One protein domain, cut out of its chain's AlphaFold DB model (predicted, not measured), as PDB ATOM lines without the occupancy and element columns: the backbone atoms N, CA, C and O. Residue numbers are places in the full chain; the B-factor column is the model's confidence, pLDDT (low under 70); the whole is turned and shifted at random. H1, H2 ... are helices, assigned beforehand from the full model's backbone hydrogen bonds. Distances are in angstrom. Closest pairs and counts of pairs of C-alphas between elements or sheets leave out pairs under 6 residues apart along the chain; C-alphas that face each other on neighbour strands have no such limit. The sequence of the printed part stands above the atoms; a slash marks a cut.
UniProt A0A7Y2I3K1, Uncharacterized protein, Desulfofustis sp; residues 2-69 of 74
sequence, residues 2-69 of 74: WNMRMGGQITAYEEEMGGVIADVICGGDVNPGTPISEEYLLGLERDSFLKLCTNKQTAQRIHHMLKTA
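What this domain is: This is residues 2 to 69 of the 74 residues of an uncharacterized protein of Desulfofustis sp (UniProt A0A7Y2I3K1). A loose helical hairpin: two long helices, H2 and H3, lie side by side and run opposite ways, and residues 29 to 34 of the loop that joins them stick out at one end. At the other end the short H1 sits by the start of H2, on the side away from H3, while H4 turns off from the end of H3 at about a right angle and its residues 63 to 68 stand free. The printed part has 68 residues, with four named helices in the order H1, H2, H3, H4 and no named strand; the class is all helix. The whole is loose, with a radius of gyration of the C-alphas of 14.6 A, and spans 42 by 28 by 18 A.

Where its parts are: H1 is residues 2 to 6, 6.2 A long, and begins at C-alpha 2 at (29.446, 12.446, 27.320). H2 is residues 12 to 25, 20.2 A long. H3, the longest helix, is residues 38 to 53, 22.2 A long, and begins at C-alpha 38 at (24.740, 7.776, 56.889). H4 is residues 56 to 68, 18.0 A long, and ends at C-alpha 68 at (35.140, 37.440, 40.810).

How they stand to each other: H1 and H2 only just touch, with 3 pairs of C-alphas within 8 A, and H2 does so with residues 12 to 15 alone; the closest C-alphas, of Arg 5 and Ala 12, are 6.9 A apart. H2 and H3 form a helical hairpin and touch, opposite ways at a shallow tilt of 14 degrees; their closest C-alphas, of Val 24 and Glu 45, are 6.0 A apart. H4 is close to but not clearly touching H3, about perpendicular at 85 degrees, with the closest C-alphas, of Cys 53 and Ala 59, 6.6 A apart. H1 is apart from H3 and H4. In H1, H2, H3 and H4 every O i to N i+4 pair is within hydrogen-bond range.

The domain as a whole: The two C-alphas farthest apart, of Gly 33 and Lys 67, are 44.1 A apart. The printed part has no cut. The link from H2 to H3, 12 residues, is long; those from H1 to H2 and H3 to H4 are tight. No printed residue has a pLDDT under 70.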
ATOM      1  N   TRP A   2      28.907  12.433  28.692       75.75
ATOM      2  CA  TRP A   2      29.446  12.446  27.320       75.75
ATOM      3  C   TRP A   2      28.694  13.335  26.303       75.75
ATOM      4  O   TRP A   2      29.311  14.166  25.642       75.75
ATOM      5  N   ASN A   3      27.357  13.250  26.230       79.94
ATOM      6  CA  ASN A   3      26.557  14.094  25.321       79.94
ATOM      7  C   ASN A   3      26.703  15.600  25.608       79.94
ATOM      8  O   ASN A   3      26.751  16.405  24.683       79.94
ATOM      9  N   MET A   4      26.803  15.989  26.882       80.44
ATOM     10  CA  MET A   4      26.953  17.395  27.281       80.44
ATOM     11  C   MET A   4      28.356  17.914  26.961       80.44
ATOM     12  O   MET A   4      28.513  19.076  26.588       80.44
ATOM     13  N   ARG A   5      29.375  17.049  27.069       77.12
ATOM     14  CA  ARG A   5      30.746  17.378  26.667       77.12
ATOM     15  C   ARG A   5      30.843  17.551  25.156       77.12
ATOM     16  O   ARG A   5      31.395  18.543  24.693       77.12
ATOM     17  N   MET A   6      30.263  16.624  24.394       76.94
ATOM     18  CA  MET A   6      30.213  16.718  22.934       76.94
ATOM     19  C   MET A   6      29.444  17.955  22.455       76.94
ATOM     20  O   MET A   6      29.818  18.561  21.457       76.94
ATOM     21  N   GLY A   7      28.408  18.362  23.194       79.88
ATOM     22  CA  GLY A   7      27.657  19.594  22.948       79.88
ATOM     23  C   GLY A   7      28.340  20.883  23.424       79.88
ATOM     24  O   GLY A   7      27.719  21.939  23.347       79.88
ATOM     25  N   GLY A   8      29.571  20.823  23.951       78.19
ATOM     26  CA  GLY A   8      30.315  21.993  24.438       78.19
ATOM     27  C   GLY A   8      29.718  22.663  25.683       78.19
ATOM     28  O   GLY A   8      30.062  23.801  25.995       78.19
ATOM     29  N   GLN A   9      28.810  21.986  26.392       78.94
ATOM     30  CA  GLN A   9      28.124  22.530  27.570       78.94
ATOM     31  C   GLN A   9      28.925  22.346  28.863       78.94
ATOM     32  O   GLN A   9      28.748  23.123  29.806       78.94
ATOM     33  N   ILE A  10      29.781  21.320  28.901       82.31
ATOM     34  CA  ILE A  10      30.665  21.008  30.027       82.31
ATOM     35  C   ILE A  10      32.102  20.805  29.550       82.31
ATOM     36  O   ILE A  10      32.360  20.298  28.457       82.31
ATOM     37  N   THR A  11      33.036  21.193  30.405       84.38
ATOM     38  CA  THR A  11      34.477  20.961  30.250       84.38
ATOM     39  C   THR A  11      34.838  19.504  30.569       84.38
ATOM     40  O   THR A  11      34.082  18.794  31.233       84.38
ATOM     41  N   ALA A  12      36.012  19.041  30.124       83.44
ATOM     42  CA  ALA A  12      36.498  17.693  30.456       83.44
ATOM     43  C   ALA A  12      36.637  17.490  31.976       83.44
ATOM     44  O   ALA A  12      36.365  16.410  32.491       83.44
ATOM     45  N   TYR A  13      36.995  18.553  32.698       85.50
ATOM     46  CA  TYR A  13      37.094  18.516  34.150       85.50
ATOM     47  C   TYR A  13      35.722  18.443  34.846       85.50
ATOM     48  O   TYR A  13      35.574  17.758  35.853       85.50
ATOM     49  N   GLU A  14      34.690  19.090  34.300       82.50
ATOM     50  CA  GLU A  14      33.312  18.958  34.807       82.50
ATOM     51  C   GLU A  14      32.725  17.567  34.562       82.50
ATOM     52  O   GLU A  14      31.936  17.089  35.374       82.50
ATOM     53  N   GLU A  15      33.123  16.897  33.477       86.31
ATOM     54  CA  GLU A  15      32.795  15.486  33.262       86.31
ATOM     55  C   GLU A  15      33.428  14.596  34.345       86.31
ATOM     56  O   GLU A  15      32.730  13.772  34.934       86.31
ATOM     57  N   GLU A  16      34.713  14.794  34.652       86.94
ATOM     58  CA  GLU A  16      35.415  14.049  35.706       86.94
ATOM     59  C   GLU A  16      34.794  14.301  37.089       86.94
ATOM     60  O   GLU A  16      34.450  13.361  37.806       86.94
ATOM     61  N   MET A  17      34.584  15.571  37.447       87.62
ATOM     62  CA  MET A  17      33.975  15.967  38.718       87.62
ATOM     63  C   MET A  17      32.549  15.425  38.857       87.62
ATOM     64  O   MET A  17      32.189  14.899  39.907       87.62
ATOM     65  N   GLY A  18      31.743  15.518  37.795       87.31
ATOM     66  CA  GLY A  18      30.387  14.979  37.775       87.31
ATOM     67  C   GLY A  18      30.356  13.459  37.946       87.31
ATOM     68  O   GLY A  18      29.449  12.948  38.596       87.31
ATOM     69  N   GLY A  19      31.356  12.746  37.419       88.62
ATOM     70  CA  GLY A  19      31.522  11.309  37.640       88.62
ATOM     71  C   GLY A  19      31.775  10.967  39.109       88.62
ATOM     72  O   GLY A  19      31.114  10.088  39.646       88.62
ATOM     73  N   VAL A  20      32.664  11.710  39.776       88.88
ATOM     74  CA  VAL A  20      32.944  11.528  41.213       88.88
ATOM     75  C   VAL A  20      31.702  11.806  42.065       88.88
ATOM     76  O   VAL A  20      31.398  11.052  42.979       88.88
ATOM     77  N   ILE A  21      30.954  12.868  41.753       88.38
ATOM     78  CA  ILE A  21      29.716  13.197  42.475       88.38
ATOM     79  C   ILE A  21      28.661  12.101  42.276       88.38
ATOM     80  O   ILE A  21      28.003  11.703  43.234       88.38
ATOM     81  N   ALA A  22      28.504  11.602  41.047       89.12
ATOM     82  CA  ALA A  22      27.574  10.517  40.759       89.12
ATOM     83  C   ALA A  22      27.935   9.237  41.527       89.12
ATOM     84  O   ALA A  22      27.040   8.592  42.062       89.12
ATOM     85  N   ASP A  23      29.227   8.916  41.633       88.88
ATOM     86  CA  ASP A  23      29.722   7.765  42.394       88.88
ATOM     87  C   ASP A  23      29.334   7.856  43.879       88.88
ATOM     88  O   ASP A  23      28.711   6.943  44.416       88.88
ATOM     89  N   VAL A  24      29.574   9.007  44.522       89.50
ATOM     90  CA  VAL A  24      29.185   9.244  45.926       89.50
ATOM     91  C   VAL A  24      27.673   9.121  46.126       89.50
ATOM     92  O   VAL A  24      27.227   8.453  47.057       89.50
ATOM     93  N   ILE A  25      26.873   9.734  45.246       86.00
ATOM     94  CA  ILE A  25      25.403   9.705  45.343       86.00
ATOM     95  C   ILE A  25      24.858   8.284  45.141       86.00
ATOM     96  O   ILE A  25      23.861   7.914  45.760       86.00
ATOM     97  N   CYS A  26      25.506   7.476  44.301       87.62
ATOM     98  CA  CYS A  26      25.149   6.075  44.095       87.62
ATOM     99  C   CYS A  26      25.596   5.149  45.239       87.62
ATOM    100  O   CYS A  26      25.276   3.963  45.201       87.62
ATOM    101  N   GLY A  27      26.276   5.673  46.263       83.12
ATOM    102  CA  GLY A  27      26.790   4.886  47.382       83.12
ATOM    103  C   GLY A  27      28.140   4.228  47.099       83.12
ATOM    104  O   GLY A  27      28.536   3.344  47.850       83.12
ATOM    105  N   GLY A  28      28.852   4.650  46.053       84.56
ATOM    106  CA  GLY A  28      30.158   4.120  45.671       84.56
ATOM    107  C   GLY A  28      30.111   2.672  45.182       84.56
ATOM    108  O   GLY A  28      29.116   2.204  44.624       84.56
ATOM    109  N   ASP A  29      31.209   1.951  45.403       82.88
ATOM    110  CA  ASP A  29      31.373   0.553  44.991       82.88
ATOM    111  C   ASP A  29      30.676  -0.409  45.970       82.88
ATOM    112  O   ASP A  29      31.309  -1.099  46.775       82.88
ATOM    113  N   VAL A  30      29.341  -0.410  45.948       84.06
ATOM    114  CA  VAL A  30      28.497  -1.306  46.750       84.06
ATOM    115  C   VAL A  30      27.554  -2.119  45.875       84.06
ATOM    116  O   VAL A  30      27.053  -1.664  44.846       84.06
ATOM    117  N   ASN A  31      27.261  -3.346  46.308       83.69
ATOM    118  CA  ASN A  31      26.312  -4.193  45.597       83.69
ATOM    119  C   ASN A  31      24.898  -3.584  45.633       83.69
ATOM    120  O   ASN A  31      24.479  -3.083  46.686       83.69
ATOM    121  N   PRO A  32      24.119  -3.700  44.541       81.00
ATOM    122  CA  PRO A  32      22.741  -3.225  44.501       81.00
ATOM    123  C   PRO A  32      21.904  -3.810  45.641       81.00
ATOM    124  O   PRO A  32      21.896  -5.021  45.860       81.00
ATOM    125  N   GLY A  33      21.180  -2.949  46.359       82.06
ATOM    126  CA  GLY A  33      20.328  -3.359  47.479       82.06
ATOM    127  C   GLY A  33      21.053  -3.510  48.819       82.06
ATOM    128  O   GLY A  33      20.424  -3.918  49.793       82.06
ATOM    129  N   THR A  34      22.343  -3.164  48.898       84.19
ATOM    130  CA  THR A  34      23.060  -3.111  50.179       84.19
ATOM    131  C   THR A  34      22.563  -1.914  50.998       84.19
ATOM    132  O   THR A  34      22.619  -0.787  50.503       84.19
ATOM    133  N   PRO A  35      22.078  -2.113  52.238       83.88
ATOM    134  CA  PRO A  35      21.746  -1.000  53.115       83.88
ATOM    135  C   PRO A  35      23.030  -0.260  53.500       83.88
ATOM    136  O   PRO A  35      23.945  -0.840  54.083       83.88
ATOM    137  N   ILE A  36      23.081   1.025  53.168       85.62
ATOM    138  CA  ILE A  36      24.181   1.932  53.502       85.62
ATOM    139  C   ILE A  36      23.776   2.817  54.680       85.62
ATOM    140  O   ILE A  36      22.632   3.266  54.762       85.62
ATOM    141  N   SER A  37      24.708   3.038  55.609       88.62
ATOM    142  CA  SER A  37      24.515   3.970  56.720       88.62
ATOM    143  C   SER A  37      24.874   5.398  56.312       88.62
ATOM    144  O   SER A  37      25.605   5.626  55.345       88.62
ATOM    145  N   GLU A  38      24.392   6.369  57.084       88.25
ATOM    146  CA  GLU A  38      24.740   7.776  56.889       88.25
ATOM    147  C   GLU A  38      26.246   8.009  57.070       88.25
ATOM    148  O   GLU A  38      26.866   8.664  56.233       88.25
ATOM    149  N   GLU A  39      26.876   7.396  58.080       89.38
ATOM    150  CA  GLU A  39      28.326   7.500  58.281       89.38
ATOM    151  C   GLU A  39      29.137   7.007  57.079       89.38
ATOM    152  O   GLU A  39      30.198   7.562  56.784       89.38
ATOM    153  N   TYR A  40      28.655   5.979  56.378       89.69
ATOM    154  CA  TYR A  40      29.316   5.474  55.180       89.69
ATOM    155  C   TYR A  40      29.259   6.500  54.045       89.69
ATOM    156  O   TYR A  40      30.287   6.804  53.438       89.69
ATOM    157  N   LEU A  41      28.081   7.089  53.814       88.88
ATOM    158  CA  LEU A  41      27.894   8.119  52.793       88.88
ATOM    159  C   LEU A  41      28.737   9.370  53.095       88.88
ATOM    160  O   LEU A  41      29.415   9.885  52.208       88.88
ATOM    161  N   LEU A  42      28.761   9.809  54.358       91.00
ATOM    162  CA  LEU A  42      29.572  10.941  54.822       91.00
ATOM    163  C   LEU A  42      31.075  10.682  54.658       91.00
ATOM    164  O   LEU A  42      31.830  11.590  54.302       91.00
ATOM    165  N   GLY A  43      31.526   9.449  54.900       92.50
ATOM    166  CA  GLY A  43      32.908   9.043  54.644       92.50
ATOM    167  C   GLY A  43      33.266   9.146  53.160       92.50
ATOM    168  O   GLY A  43      34.260   9.785  52.806       92.50
ATOM    169  N   LEU A  44      32.415   8.588  52.298       91.25
ATOM    170  CA  LEU A  44      32.550   8.633  50.838       91.25
ATOM    171  C   LEU A  44      32.583  10.063  50.294       91.25
ATOM    172  O   LEU A  44      33.426  10.389  49.452       91.25
ATOM    173  N   GLU A  45      31.691  10.920  50.789       91.12
ATOM    174  CA  GLU A  45      31.640  12.331  50.417       91.12
ATOM    175  C   GLU A  45      32.931  13.045  50.815       91.12
ATOM    176  O   GLU A  45      33.539  13.727  49.988       91.12
ATOM    177  N   ARG A  46      33.401  12.846  52.053       91.56
ATOM    178  CA  ARG A  46      34.619  13.493  52.550       91.56
ATOM    179  C   ARG A  46      35.845  13.105  51.731       91.56
ATOM    180  O   ARG A  46      36.630  13.977  51.354       91.56
ATOM    181  N   ASP A  47      36.017  11.820  51.451       90.94
ATOM    182  CA  ASP A  47      37.188  11.322  50.731       90.94
ATOM    183  C   ASP A  47      37.176  11.789  49.266       90.94
ATOM    184  O   ASP A  47      38.190  12.261  48.738       90.94
ATOM    185  N   SER A  48      36.003  11.762  48.631       90.44
ATOM    186  CA  SER A  48      35.803  12.275  47.273       90.44
ATOM    187  C   SER A  48      36.028  13.784  47.186       90.44
ATOM    188  O   SER A  48      36.690  14.268  46.265       90.44
ATOM    189  N   PHE A  49      35.551  14.537  48.179       87.94
ATOM    190  CA  PHE A  49      35.771  15.975  48.277       87.94
ATOM    191  C   PHE A  49      37.259  16.312  48.429       87.94
ATOM    192  O   PHE A  49      37.784  17.143  47.685       87.94
ATOM    193  N   LEU A  50      37.977  15.629  49.327       88.69
ATOM    194  CA  LEU A  50      39.422  15.818  49.516       88.69
ATOM    195  C   LEU A  50      40.215  15.518  48.237       88.69
ATOM    196  O   LEU A  50      41.135  16.262  47.872       88.69
ATOM    197  N   LYS A  51      39.829  14.463  47.512       88.31
ATOM    198  CA  LYS A  51      40.417  14.122  46.214       88.31
ATOM    199  C   LYS A  51      40.227  15.255  45.203       88.31
ATOM    200  O   LYS A  51      41.192  15.656  44.551       88.31
ATOM    201  N   LEU A  52      39.022  15.822  45.115       87.62
ATOM    202  CA  LEU A  52      38.735  16.959  44.237       87.62
ATOM    203  C   LEU A  52      39.497  18.222  44.657       87.62
ATOM    204  O   LEU A  52      40.054  18.900  43.794       87.62
ATOM    205  N   CYS A  53      39.606  18.526  45.951       85.25
ATOM    206  CA  CYS A  53      40.379  19.669  46.451       85.25
ATOM    207  C   CYS A  53      41.873  19.601  46.107       85.25
ATOM    208  O   CYS A  53      42.514  20.640  45.958       85.25
ATOM    209  N   THR A  54      42.426  18.399  45.942       83.88
ATOM    210  CA  THR A  54      43.835  18.208  45.561       83.88
ATOM    211  C   THR A  54      44.086  18.539  44.079       83.88
ATOM    212  O   THR A  54      45.226  18.752  43.659       83.88
ATOM    213  N   ASN A  55      43.033  18.637  43.261       86.12
ATOM    214  CA  ASN A  55      43.158  18.990  41.851       86.12
ATOM    215  C   ASN A  55      43.393  20.504  41.674       86.12
ATOM    216  O   ASN A  55      42.637  21.351  42.156       86.12
ATOM    217  N   LYS A  56      44.435  20.856  40.910       83.44
ATOM    218  CA  LYS A  56      44.797  22.250  40.605       83.44
ATOM    219  C   LYS A  56      43.661  23.017  39.917       83.44
ATOM    220  O   LYS A  56      43.526  24.218  40.147       83.44
ATOM    221  N   GLN A  57      42.842  22.345  39.105       83.75
ATOM    222  CA  GLN A  57      41.706  22.965  38.415       83.75
ATOM    223  C   GLN A  57      40.614  23.398  39.404       83.75
ATOM    224  O   GLN A  57      40.099  24.510  39.291       83.75
ATOM    225  N   THR A  58      40.338  22.595  40.439       83.31
ATOM    226  CA  THR A  58      39.434  22.960  41.547       83.31
ATOM    227  C   THR A  58      39.929  24.186  42.287       83.31
ATOM    228  O   THR A  58      39.172  25.129  42.497       83.31
ATOM    229  N   ALA A  59      41.214  24.208  42.653       83.94
ATOM    230  CA  ALA A  59      41.798  25.323  43.388       83.94
ATOM    231  C   ALA A  59      41.717  26.632  42.585       83.94
ATOM    232  O   ALA A  59      41.370  27.680  43.130       83.94
ATOM    233  N   GLN A  60      41.966  26.575  41.272       83.88
ATOM    234  CA  GLN A  60      41.794  27.720  40.373       83.88
ATOM    235  C   GLN A  60      40.338  28.189  40.306       83.88
ATOM    236  O   GLN A  60      40.089  29.394  40.367       83.88
ATOM    237  N   ARG A  61      39.378  27.257  40.235       83.56
ATOM    238  CA  ARG A  61      37.943  27.568  40.258       83.56
ATOM    239  C   ARG A  61      37.530  28.235  41.567       83.56
ATOM    240  O   ARG A  61      36.896  29.283  41.514       83.56
ATOM    241  N   ILE A  62      37.958  27.705  42.714       84.62
ATOM    242  CA  ILE A  62      37.700  28.291  44.039       84.62
ATOM    243  C   ILE A  62      38.305  29.697  44.126       84.62
ATOM    244  O   ILE A  62      37.609  30.648  44.473       84.62
ATOM    245  N   HIS A  63      39.577  29.866  43.758       84.19
ATOM    246  CA  HIS A  63      40.228  31.176  43.785       84.19
ATOM    247  C   HIS A  63      39.550  32.196  42.869       84.19
ATOM    248  O   HIS A  63      39.406  33.360  43.244       84.19
ATOM    249  N   HIS A  64      39.147  31.784  41.669       85.69
ATOM    250  CA  HIS A  64      38.443  32.661  40.745       85.69
ATOM    251  C   HIS A  64      37.054  33.026  41.265       85.69
ATOM    252  O   HIS A  64      36.684  34.198  41.217       85.69
ATOM    253  N   MET A  65      36.325  32.057  41.819       86.69
ATOM    254  CA  MET A  65      35.011  32.269  42.414       86.69
ATOM    255  C   MET A  65      35.089  33.233  43.601       86.69
ATOM    256  O   MET A  65      34.309  34.176  43.661       86.69
ATOM    257  N   LEU A  66      36.087  33.088  44.477       87.56
ATOM    258  CA  LEU A  66      36.327  34.018  45.587       87.56
ATOM    259  C   LEU A  66      36.687  35.435  45.115       87.56
ATOM    260  O   LEU A  66      36.311  36.408  45.759       87.56
ATOM    261  N   LYS A  67      37.414  35.573  43.998       85.44
ATOM    262  CA  LYS A  67      37.842  36.884  43.474       85.44
ATOM    263  C   LYS A  67      36.784  37.603  42.643       85.44
ATOM    264  O   LYS A  67      36.735  38.827  42.657       85.44
ATOM    265  N   THR A  68      36.010  36.868  41.853       82.94
ATOM    266  CA  THR A  68      35.140  37.440  40.810       82.94
ATOM    267  C   THR A  68      33.658  37.167  41.037       82.94
ATOM    268  O   THR A  68      32.834  37.674  40.278       82.94
ATOM    269  N   ALA A  69      33.318  36.352  42.044       81.56
ATOM    270  CA  ALA A  69      31.981  35.812  42.295       81.56
ATOM    271  C   ALA A  69      31.374  35.035  41.108       81.56
ATOM    272  O   ALA A  69      30.187  34.712  41.120       81.56
TER     273      ALA A  69